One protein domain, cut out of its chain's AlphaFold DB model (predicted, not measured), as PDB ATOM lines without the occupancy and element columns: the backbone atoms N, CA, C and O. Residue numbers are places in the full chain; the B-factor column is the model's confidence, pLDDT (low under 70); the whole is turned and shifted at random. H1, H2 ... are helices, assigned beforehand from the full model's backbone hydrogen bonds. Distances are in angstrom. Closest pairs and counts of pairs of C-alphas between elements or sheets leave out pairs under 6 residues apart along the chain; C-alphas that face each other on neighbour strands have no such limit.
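Overview. This is residues 115 to 189 of the 215 residues of an uncharacterized protein of Enterococcus casseliflavus (UniProt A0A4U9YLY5). H1 sits near the middle of an elongated cluster, with H5 and H6 packing on it as a corner; short H2 and H3 lie at one end, the loop of residues 157 to 163 at the other. The printed part has 75 residues with six named helices, H1 to H6 in order along the chain, which hold 51 of them, and no named strand; the class is all helix, and the whole is compact with a radius of gyration of the C-alphas of 11.9 A, spanning 34 by 22 by 19 A.

Along the chain. Find C-alpha 115 at (-19.293, -20.636, 2.600), where H1, residues 115 to 124, begins. Next come H2, 130 to 133, H3, 135 to 139, H4, 144 to 150, and H5, 164 to 174, 15.4 A long. H6, 176 to 189, runs 19.6 A to C-alpha 189 at (-32.341, -27.249, -5.862).

Arrangement. Start at the hub, H6: it touches H1, closest C-alphas Phe 118 and Val 179, 6.8 A, at a steep tilt of 69 degrees, only just short of perpendicular. With residues 181 to 185 alone it only just touches H2, 3 pairs of C-alphas within 8 A, closest Phe 131 and Tyr 185, 6.9 A; with 178 to 181 alone it only just touches H3, 3 pairs, closest Asp 136 and Ile 181, 7.1 A. H5 touches H1 about perpendicular, 90 degrees, closest Glu 115 and Lys 169, 5.8 A. H4 touches no helix; it is close but not clearly touching H1, Asp 123 and Val 148, 7.7 A. Every O i to N i+4 pair is within hydrogen-bond range in H1, H3, H4 and H5, 8 of 10 in H6; H2 is too short for one.

Size, cuts and confidence. The farthest C-alphas, Pro 135 and Lys 162, are 35.4 A apart. The printed part has no cut, H4 to H5 is the long link, and no printed residue is under 70.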
ATOM      1  N   GLU A 115     -19.179 -20.036   1.274       93.94
ATOM      2  CA  GLU A 115     -19.293 -20.636   2.600       93.94
ATOM      3  C   GLU A 115     -20.643 -20.309   3.258       93.94
ATOM      4  O   GLU A 115     -21.258 -21.169   3.890       93.94
ATOM      5  N   GLU A 116     -21.146 -19.086   3.059       92.62
ATOM      6  CA  GLU A 116     -22.475 -18.685   3.521       92.62
ATOM      7  C   GLU A 116     -23.585 -19.401   2.757       92.62
ATOM      8  O   GLU A 116     -24.554 -19.832   3.381       92.62
ATOM      9  N   ILE A 117     -23.446 -19.558   1.435       92.19
ATOM     10  CA  ILE A 117     -24.412 -20.295   0.607       92.19
ATOM     11  C   ILE A 117     -24.635 -21.688   1.198       92.19
ATOM     12  O   ILE A 117     -25.778 -22.073   1.445       92.19
ATOM     13  N   PHE A 118     -23.557 -22.423   1.484       93.50
ATOM     14  CA  PHE A 118     -23.666 -23.776   2.023       93.50
ATOM     15  C   PHE A 118     -24.189 -23.812   3.453       93.50
ATOM     16  O   PHE A 118     -25.059 -24.631   3.749       93.50
ATOM     17  N   TRP A 119     -23.708 -22.928   4.329       93.50
ATOM     18  CA  TRP A 119     -24.196 -22.884   5.705       93.50
ATOM     19  C   TRP A 119     -25.697 -22.578   5.766       93.50
ATOM     20  O   TRP A 119     -26.452 -23.321   6.391       93.50
ATOM     21  N   TYR A 120     -26.155 -21.522   5.088       92.31
ATOM     22  CA  TYR A 120     -27.569 -21.148   5.112       92.31
ATOM     23  C   TYR A 120     -28.449 -22.158   4.381       92.31
ATOM     24  O   TYR A 120     -29.578 -22.394   4.807       92.31
ATOM     25  N   TYR A 121     -27.943 -22.795   3.323       93.12
ATOM     26  CA  TYR A 121     -28.659 -23.892   2.684       93.12
ATOM     27  C   TYR A 121     -28.859 -25.050   3.668       93.12
ATOM     28  O   TYR A 121     -29.999 -25.455   3.897       93.12
ATOM     29  N   LEU A 122     -27.793 -25.497   4.339       92.06
ATOM     30  CA  LEU A 122     -27.845 -26.553   5.354       92.06
ATOM     31  C   LEU A 122     -28.795 -26.209   6.515       92.06
ATOM     32  O   LEU A 122     -29.594 -27.039   6.962       92.06
ATOM     33  N   ASP A 123     -28.732 -24.968   6.999       90.88
ATOM     34  CA  ASP A 123     -29.588 -24.478   8.077       90.88
ATOM     35  C   ASP A 123     -31.060 -24.331   7.647       90.88
ATOM     36  O   ASP A 123     -31.970 -24.518   8.455       90.88
ATOM     37  N   SER A 124     -31.333 -24.120   6.361       91.56
ATOM     38  CA  SER A 124     -32.703 -24.077   5.835       91.56
ATOM     39  C   SER A 124     -33.357 -25.456   5.669       91.56
ATOM     40  O   SER A 124     -34.589 -25.551   5.631       91.56
ATOM     41  N   LEU A 125     -32.571 -26.541   5.605       92.19
ATOM     42  CA  LEU A 125     -33.104 -27.890   5.392       92.19
ATOM     43  C   LEU A 125     -33.994 -28.338   6.556       92.19
ATOM     44  O   LEU A 125     -33.648 -28.180   7.730       92.19
ATOM     45  N   LYS A 126     -35.129 -28.959   6.232       90.00
ATOM     46  CA  LYS A 126     -36.027 -29.577   7.219       90.00
ATOM     47  C   LYS A 126     -35.471 -30.915   7.700       90.00
ATOM     48  O   LYS A 126     -34.755 -31.582   6.966       90.00
ATOM     49  N   GLU A 127     -35.856 -31.346   8.901       87.12
ATOM     50  CA  GLU A 127     -35.382 -32.613   9.498       87.12
ATOM     51  C   GLU A 127     -35.646 -33.848   8.627       87.12
ATOM     52  O   GLU A 127     -34.903 -34.818   8.696       87.12
ATOM     53  N   ASN A 128     -36.689 -33.807   7.798       87.94
ATOM     54  CA  ASN A 128     -37.076 -34.883   6.892       87.94
ATOM     55  C   ASN A 128     -36.509 -34.734   5.467       87.94
ATOM     56  O   ASN A 128     -36.995 -35.398   4.555       87.94
ATOM     57  N   HIS A 129     -35.548 -33.836   5.248       91.88
ATOM     58  CA  HIS A 129     -34.928 -33.646   3.940       91.88
ATOM     59  C   HIS A 129     -34.062 -34.851   3.545       91.88
ATOM     60  O   HIS A 129     -33.381 -35.424   4.392       91.88
ATOM     61  N   GLU A 130     -34.030 -35.191   2.254       91.06
ATOM     62  CA  GLU A 130     -33.303 -36.357   1.717       91.06
ATOM     63  C   GLU A 130     -31.813 -36.365   2.071       91.06
ATOM     64  O   GLU A 130     -31.234 -37.424   2.271       91.06
ATOM     65  N   PHE A 131     -31.209 -35.183   2.215       91.88
ATOM     66  CA  PHE A 131     -29.830 -35.014   2.680       91.88
ATOM     67  C   PHE A 131     -29.530 -35.771   3.985       91.88
ATOM     68  O   PHE A 131     -28.440 -36.312   4.129       91.88
ATOM     69  N   PHE A 132     -30.480 -35.826   4.924       88.94
ATOM     70  CA  PHE A 132     -30.297 -36.494   6.220       88.94
ATOM     71  C   PHE A 132     -30.388 -38.019   6.152       88.94
ATOM     72  O   PHE A 132     -30.035 -38.683   7.120       88.94
ATOM     73  N   PHE A 133     -30.853 -38.553   5.023       88.88
ATOM     74  CA  PHE A 133     -30.987 -39.986   4.762       88.88
ATOM     75  C   PHE A 133     -30.035 -40.455   3.650       88.88
ATOM     76  O   PHE A 133     -30.140 -41.588   3.184       88.88
ATOM     77  N   ASP A 134     -29.133 -39.584   3.176       90.19
ATOM     78  CA  ASP A 134     -28.074 -39.990   2.253       90.19
ATOM     79  C   ASP A 134     -27.107 -40.931   2.993       90.19
ATOM     80  O   ASP A 134     -26.701 -40.599   4.111       90.19
ATOM     81  N   PRO A 135     -26.710 -42.079   2.412       90.12
ATOM     82  CA  PRO A 135     -25.789 -43.011   3.059       90.12
ATOM     83  C   PRO A 135     -24.486 -42.360   3.543       90.12
ATOM     84  O   PRO A 135     -23.975 -42.737   4.599       90.12
ATOM     85  N   ASP A 136     -23.969 -41.367   2.809       89.94
ATOM     86  CA  ASP A 136     -22.749 -40.655   3.191       89.94
ATOM     87  C   ASP A 136     -23.008 -39.727   4.395       89.94
ATOM     88  O   ASP A 136     -22.182 -39.626   5.306       89.94
ATOM     89  N   SER A 137     -24.188 -39.103   4.460       86.56
ATOM     90  CA  SER A 137     -24.617 -38.299   5.613       86.56
ATOM     91  C   SER A 137     -24.889 -39.152   6.854       86.56
ATOM     92  O   SER A 137     -24.523 -38.761   7.967       86.56
ATOM     93  N   GLU A 138     -25.516 -40.320   6.682       86.94
ATOM     94  CA  GLU A 138     -25.786 -41.270   7.764       86.94
ATOM     95  C   GLU A 138     -24.483 -41.837   8.339       86.94
ATOM     96  O   GLU A 138     -24.332 -41.910   9.561       86.94
ATOM     97  N   ALA A 139     -23.501 -42.154   7.486       87.81
ATOM     98  CA  ALA A 139     -22.175 -42.604   7.913       87.81
ATOM     99  C   ALA A 139     -21.458 -41.570   8.800       87.81
ATOM    100  O   ALA A 139     -20.734 -41.933   9.731       87.81
ATOM    101  N   LEU A 140     -21.708 -40.283   8.554       86.38
ATOM    102  CA  LEU A 140     -21.191 -39.163   9.339       86.38
ATOM    103  C   LEU A 140     -22.081 -38.794  10.545       86.38
ATOM    104  O   LEU A 140     -21.765 -37.854  11.276       86.38
ATOM    105  N   ASN A 141     -23.170 -39.532  10.799       86.38
ATOM    106  CA  ASN A 141     -24.164 -39.254  11.846       86.38
ATOM    107  C   ASN A 141     -24.719 -37.817  11.786       86.38
ATOM    108  O   ASN A 141     -24.949 -37.157  12.812       86.38
ATOM    109  N   ILE A 142     -24.927 -37.305  10.571       85.31
ATOM    110  CA  ILE A 142     -25.434 -35.952  10.359       85.31
ATOM    111  C   ILE A 142     -26.942 -35.947  10.581       85.31
ATOM    112  O   ILE A 142     -27.708 -36.623   9.907       85.31
ATOM    113  N   THR A 143     -27.383 -35.135  11.533       85.44
ATOM    114  CA  THR A 143     -28.791 -34.897  11.843       85.44
ATOM    115  C   THR A 143     -29.010 -33.400  11.969       85.44
ATOM    116  O   THR A 143     -28.070 -32.641  12.221       85.44
ATOM    117  N   LYS A 144     -30.261 -32.943  11.879       85.62
ATOM    118  CA  LYS A 144     -30.554 -31.521  12.091       85.62
ATOM    119  C   LYS A 144     -30.048 -31.021  13.448       85.62
ATOM    120  O   LYS A 144     -29.483 -29.935  13.546       85.62
ATOM    121  N   ARG A 145     -30.183 -31.844  14.493       85.00
ATOM    122  CA  ARG A 145     -29.696 -31.526  15.840       85.00
ATOM    123  C   ARG A 145     -28.170 -31.420  15.899       85.00
ATOM    124  O   ARG A 145     -27.662 -30.513  16.562       85.00
ATOM    125  N   SER A 146     -27.440 -32.319  15.236       84.88
ATOM    126  CA  SER A 146     -25.974 -32.241  15.220       84.88
ATOM    127  C   SER A 146     -25.488 -31.013  14.448       84.88
ATOM    128  O   SER A 146     -24.600 -30.329  14.936       84.88
ATOM    129  N   ILE A 147     -26.142 -30.629  13.348       85.00
ATOM    130  CA  ILE A 147     -25.818 -29.385  12.623       85.00
ATOM    131  C   ILE A 147     -25.996 -28.152  13.506       85.00
ATOM    132  O   ILE A 147     -25.092 -27.327  13.577       85.00
ATOM    133  N   VAL A 148     -27.134 -28.018  14.194       81.75
ATOM    134  CA  VAL A 148     -27.391 -26.841  15.042       81.75
ATOM    135  C   VAL A 148     -26.368 -26.758  16.179       81.75
ATOM    136  O   VAL A 148     -25.830 -25.691  16.448       81.75
ATOM    137  N   SER A 149     -26.052 -27.887  16.819       81.44
ATOM    138  CA  SER A 149     -25.098 -27.921  17.938       81.44
ATOM    139  C   SER A 149     -23.632 -27.763  17.514       81.44
ATOM    140  O   SER A 149     -22.845 -27.164  18.250       81.44
ATOM    141  N   CYS A 150     -23.256 -28.258  16.334       81.75
ATOM    142  CA  CYS A 150     -21.897 -28.169  15.795       81.75
ATOM    143  C   CYS A 150     -21.694 -26.996  14.823       81.75
ATOM    144  O   CYS A 150     -20.579 -26.816  14.328       81.75
ATOM    145  N   GLY A 151     -22.732 -26.197  14.574       85.62
ATOM    146  CA  GLY A 151     -22.716 -25.076  13.640       85.62
ATOM    147  C   GLY A 151     -21.784 -23.927  14.056       85.62
ATOM    148  O   GLY A 151     -21.334 -23.862  15.204       85.62
ATOM    149  N   PRO A 152     -21.518 -22.975  13.145       86.94
ATOM    150  CA  PRO A 152     -20.582 -21.873  13.336       86.94
ATOM    151  C   PRO A 152     -20.946 -20.945  14.502       86.94
ATOM    152  O   PRO A 152     -20.067 -20.274  15.038       86.94
ATOM    153  N   PHE A 153     -22.217 -20.887  14.915       85.88
ATOM    154  CA  PHE A 153     -22.683 -19.938  15.934       85.88
ATOM    155  C   PHE A 153     -22.747 -20.515  17.350       85.88
ATOM    156  O   PHE A 153     -22.348 -19.841  18.300       85.88
ATOM    157  N   GLU A 154     -23.201 -21.759  17.492       80.31
ATOM    158  CA  GLU A 154     -23.378 -22.396  18.802       80.31
ATOM    159  C   GLU A 154     -22.084 -23.047  19.313       80.31
ATOM    160  O   GLU A 154     -21.794 -23.042  20.517       80.31
ATOM    161  N   ASN A 155     -21.255 -23.562  18.400       80.12
ATOM    162  CA  ASN A 155     -20.055 -24.307  18.749       80.12
ATOM    163  C   ASN A 155     -18.967 -23.394  19.347       80.12
ATOM    164  O   ASN A 155     -18.594 -22.353  18.797       80.12
ATOM    165  N   GLN A 156     -18.418 -23.808  20.493       78.69
ATOM    166  CA  GLN A 156     -17.395 -23.051  21.217       78.69
ATOM    167  C   GLN A 156     -16.108 -22.853  20.411       78.69
ATOM    168  O   GLN A 156     -15.456 -21.820  20.578       78.69
ATOM    169  N   ASN A 157     -15.786 -23.775  19.499       81.19
ATOM    170  CA  ASN A 157     -14.579 -23.723  18.672       81.19
ATOM    171  C   ASN A 157     -14.512 -22.460  17.796       81.19
ATOM    172  O   ASN A 157     -13.425 -21.965  17.491       81.19
ATOM    173  N   TYR A 158     -15.664 -21.882  17.443       84.56
ATOM    174  CA  TYR A 158     -15.735 -20.726  16.549       84.56
ATOM    175  C   TYR A 158     -16.001 -19.403  17.276       84.56
ATOM    176  O   TYR A 158     -15.858 -18.338  16.674       84.56
ATOM    177  N   LYS A 159     -16.303 -19.418  18.584       78.31
ATOM    178  CA  LYS A 159     -16.643 -18.201  19.353       78.31
ATOM    179  C   LYS A 159     -15.558 -17.121  19.326       78.31
ATOM    180  O   LYS A 159     -15.880 -15.943  19.429       78.31
ATOM    181  N   GLY A 160     -14.291 -17.507  19.161       79.25
ATOM    182  CA  GLY A 160     -13.157 -16.581  19.069       79.25
ATOM    183  C   GLY A 160     -12.957 -15.915  17.700       79.25
ATOM    184  O   GLY A 160     -11.990 -15.172  17.530       79.25
ATOM    185  N   ALA A 161     -13.790 -16.201  16.694       83.88
ATOM    186  CA  ALA A 161     -13.678 -15.564  15.384       83.88
ATOM    187  C   ALA A 161     -14.203 -14.116  15.406       83.88
ATOM    188  O   ALA A 161     -15.106 -13.768  16.162       83.88
ATOM    189  N   LYS A 162     -13.619 -13.263  14.554       83.00
ATOM    190  CA  LYS A 162     -13.826 -11.803  14.580       83.00
ATOM    191  C   LYS A 162     -15.248 -11.364  14.222       83.00
ATOM    192  O   LYS A 162     -15.701 -10.334  14.704       83.00
ATOM    193  N   ASN A 163     -15.908 -12.098  13.334       88.44
ATOM    194  CA  ASN A 163     -17.258 -11.825  12.855       88.44
ATOM    195  C   ASN A 163     -17.926 -13.137  12.422       88.44
ATOM    196  O   ASN A 163     -17.279 -14.187  12.385       88.44
ATOM    197  N   ASP A 164     -19.213 -13.070  12.101       87.94
ATOM    198  CA  ASP A 164     -20.014 -14.242  11.748       87.94
ATOM    199  C   ASP A 164     -19.531 -14.925  10.463       87.94
ATOM    200  O   ASP A 164     -19.398 -16.147  10.447       87.94
ATOM    201  N   LEU A 165     -19.114 -14.160   9.449       87.25
ATOM    202  CA  LEU A 165     -18.500 -14.716   8.240       87.25
ATOM    203  C   LEU A 165     -17.234 -15.529   8.558       87.25
ATOM    204  O   LEU A 165     -17.037 -16.613   8.020       87.25
ATOM    205  N   ALA A 166     -16.380 -15.053   9.466       88.88
ATOM    206  CA  ALA A 166     -15.178 -15.774   9.873       88.88
ATOM    207  C   ALA A 166     -15.495 -17.060  10.656       88.88
ATOM    208  O   ALA A 166     -14.708 -18.003  10.602       88.88
ATOM    209  N   LYS A 167     -16.628 -17.117  11.371       91.69
ATOM    210  CA  LYS A 167     -17.112 -18.364  11.986       91.69
ATOM    211  C   LYS A 167     -17.554 -19.353  10.915       91.69
ATOM    212  O   LYS A 167     -17.146 -20.507  10.961       91.69
ATOM    213  N   ILE A 168     -18.341 -18.882   9.946       91.75
ATOM    214  CA  ILE A 168     -18.842 -19.696   8.835       91.75
ATOM    215  C   ILE A 168     -17.681 -20.246   8.001       91.75
ATOM    216  O   ILE A 168     -17.664 -21.441   7.737       91.75
ATOM    217  N   LYS A 169     -16.676 -19.426   7.662       91.50
ATOM    218  CA  LYS A 169     -15.483 -19.876   6.921       91.50
ATOM    219  C   LYS A 169     -14.736 -21.000   7.643       91.50
ATOM    220  O   LYS A 169     -14.431 -22.015   7.035       91.50
ATOM    221  N   ARG A 170     -14.507 -20.864   8.955       91.19
ATOM    222  CA  ARG A 170     -13.864 -21.925   9.752       91.19
ATOM    223  C   ARG A 170     -14.697 -23.199   9.794       91.19
ATOM    224  O   ARG A 170     -14.166 -24.280   9.596       91.19
ATOM    225  N   TRP A 171     -16.003 -23.066  10.021       93.31
ATOM    226  CA  TRP A 171     -16.905 -24.214   9.998       93.31
ATOM    227  C   TRP A 171     -16.891 -24.907   8.630       93.31
ATOM    228  O   TRP A 171     -16.853 -26.131   8.574       93.31
ATOM    229  N   PHE A 172     -16.883 -24.137   7.544       93.38
ATOM    230  CA  PHE A 172     -16.829 -24.651   6.180       93.38
ATOM    231  C   PHE A 172     -15.558 -25.475   5.941       93.38
ATOM    232  O   PHE A 172     -15.654 -26.614   5.493       93.38
ATOM    233  N   GLU A 173     -14.392 -24.939   6.314       91.56
ATOM    234  CA  GLU A 173     -13.101 -25.635   6.228       91.56
ATOM    235  C   GLU A 173     -13.085 -26.930   7.061       91.56
ATOM    236  O   GLU A 173     -12.706 -27.987   6.554       91.56
ATOM    237  N   ASP A 174     -13.562 -26.872   8.308       91.62
ATOM    238  CA  ASP A 174     -13.581 -28.019   9.225       91.62
ATOM    239  C   ASP A 174     -14.579 -29.115   8.797       91.62
ATOM    240  O   ASP A 174     -14.433 -30.273   9.184       91.62
ATOM    241  N   ASN A 175     -15.604 -28.767   8.009       91.62
ATOM    242  CA  ASN A 175     -16.712 -29.657   7.639       91.62
ATOM    243  C   ASN A 175     -16.806 -29.883   6.120       91.62
ATOM    244  O   ASN A 175     -17.887 -30.152   5.590       91.62
ATOM    245  N   MET A 176     -15.678 -29.817   5.405       91.44
ATOM    246  CA  MET A 176     -15.647 -29.972   3.945       91.44
ATOM    247  C   MET A 176     -16.242 -31.290   3.433       91.44
ATOM    248  O   MET A 176     -16.781 -31.319   2.329       91.44
ATOM    249  N   GLU A 177     -16.173 -32.378   4.206       90.44
ATOM    250  CA  GLU A 177     -16.822 -33.651   3.850       90.44
ATOM    251  C   GLU A 177     -18.351 -33.501   3.797       90.44
ATOM    252  O   GLU A 177     -18.984 -33.906   2.823       90.44
ATOM    253  N   ILE A 178     -18.933 -32.812   4.786       91.75
ATOM    254  CA  ILE A 178     -20.366 -32.490   4.832       91.75
ATOM    255  C   ILE A 178     -20.747 -31.618   3.637       91.75
ATOM    256  O   ILE A 178     -21.733 -31.882   2.950       91.75
ATOM    257  N   VAL A 179     -19.946 -30.587   3.368       93.38
ATOM    258  CA  VAL A 179     -20.164 -29.648   2.261       93.38
ATOM    259  C   VAL A 179     -20.144 -30.364   0.906       93.38
ATOM    260  O   VAL A 179     -20.950 -30.046   0.031       93.38
ATOM    261  N   GLN A 180     -19.263 -31.350   0.715       92.62
ATOM    262  CA  GLN A 180     -19.195 -32.129  -0.525       92.62
ATOM    263  C   GLN A 180     -20.468 -32.941  -0.781       92.62
ATOM    264  O   GLN A 180     -20.941 -32.974  -1.916       92.62
ATOM    265  N   ILE A 181     -21.046 -33.547   0.257       92.38
ATOM    266  CA  ILE A 181     -22.319 -34.273   0.145       92.38
ATOM    267  C   ILE A 181     -23.454 -33.277  -0.112       92.38
ATOM    268  O   ILE A 181     -24.264 -33.447  -1.027       92.38
ATOM    269  N   LEU A 182     -23.471 -32.181   0.650       93.38
ATOM    270  CA  LEU A 182     -24.478 -31.129   0.552       93.38
ATOM    271  C   LEU A 182     -24.520 -30.478  -0.836       93.38
ATOM    272  O   LEU A 182     -25.597 -30.104  -1.302       93.38
ATOM    273  N   PHE A 183     -23.372 -30.391  -1.520       94.69
ATOM    274  CA  PHE A 183     -23.265 -29.850  -2.875       94.69
ATOM    275  C   PHE A 183     -24.268 -30.478  -3.840       94.69
ATOM    276  O   PHE A 183     -24.890 -29.758  -4.614       94.69
ATOM    277  N   LYS A 184     -24.454 -31.802  -3.792       93.62
ATOM    278  CA  LYS A 184     -25.379 -32.525  -4.680       93.62
ATOM    279  C   LYS A 184     -26.813 -32.012  -4.539       93.62
ATOM    280  O   LYS A 184     -27.481 -31.777  -5.541       93.62
ATOM    281  N   TYR A 185     -27.263 -31.818  -3.304       94.06
ATOM    282  CA  TYR A 185     -28.606 -31.331  -2.999       94.06
ATOM    283  C   TYR A 185     -28.759 -29.862  -3.376       94.06
ATOM    284  O   TYR A 185     -29.685 -29.502  -4.098       94.06
ATOM    285  N   TRP A 186     -27.777 -29.038  -2.995       94.94
ATOM    286  CA  TRP A 186     -27.757 -27.628  -3.361       94.94
ATOM    287  C   TRP A 186     -27.795 -27.437  -4.885       94.94
ATOM    288  O   TRP A 186     -28.555 -26.610  -5.386       94.94
ATOM    289  N   TYR A 187     -27.013 -28.223  -5.627       93.62
ATOM    290  CA  TYR A 187     -26.957 -28.186  -7.087       93.62
ATOM    291  C   TYR A 187     -28.314 -28.519  -7.714       93.62
ATOM    292  O   TYR A 187     -28.744 -27.819  -8.628       93.62
ATOM    293  N   THR A 188     -28.994 -29.561  -7.222       93.19
ATOM    294  CA  THR A 188     -30.324 -29.950  -7.712       93.19
ATOM    295  C   THR A 188     -31.360 -28.860  -7.438       93.19
ATOM    296  O   THR A 188     -32.099 -28.487  -8.348       93.19
ATOM    297  N   ASP A 189     -31.373 -28.290  -6.233       93.12
ATOM    298  CA  ASP A 189     -32.341 -27.249  -5.862       93.12
ATOM    299  C   ASP A 189     -32.101 -25.924  -6.602       93.12
ATOM    300  O   ASP A 189     -33.036 -25.158  -6.835       93.12
TER     301      ASP A 189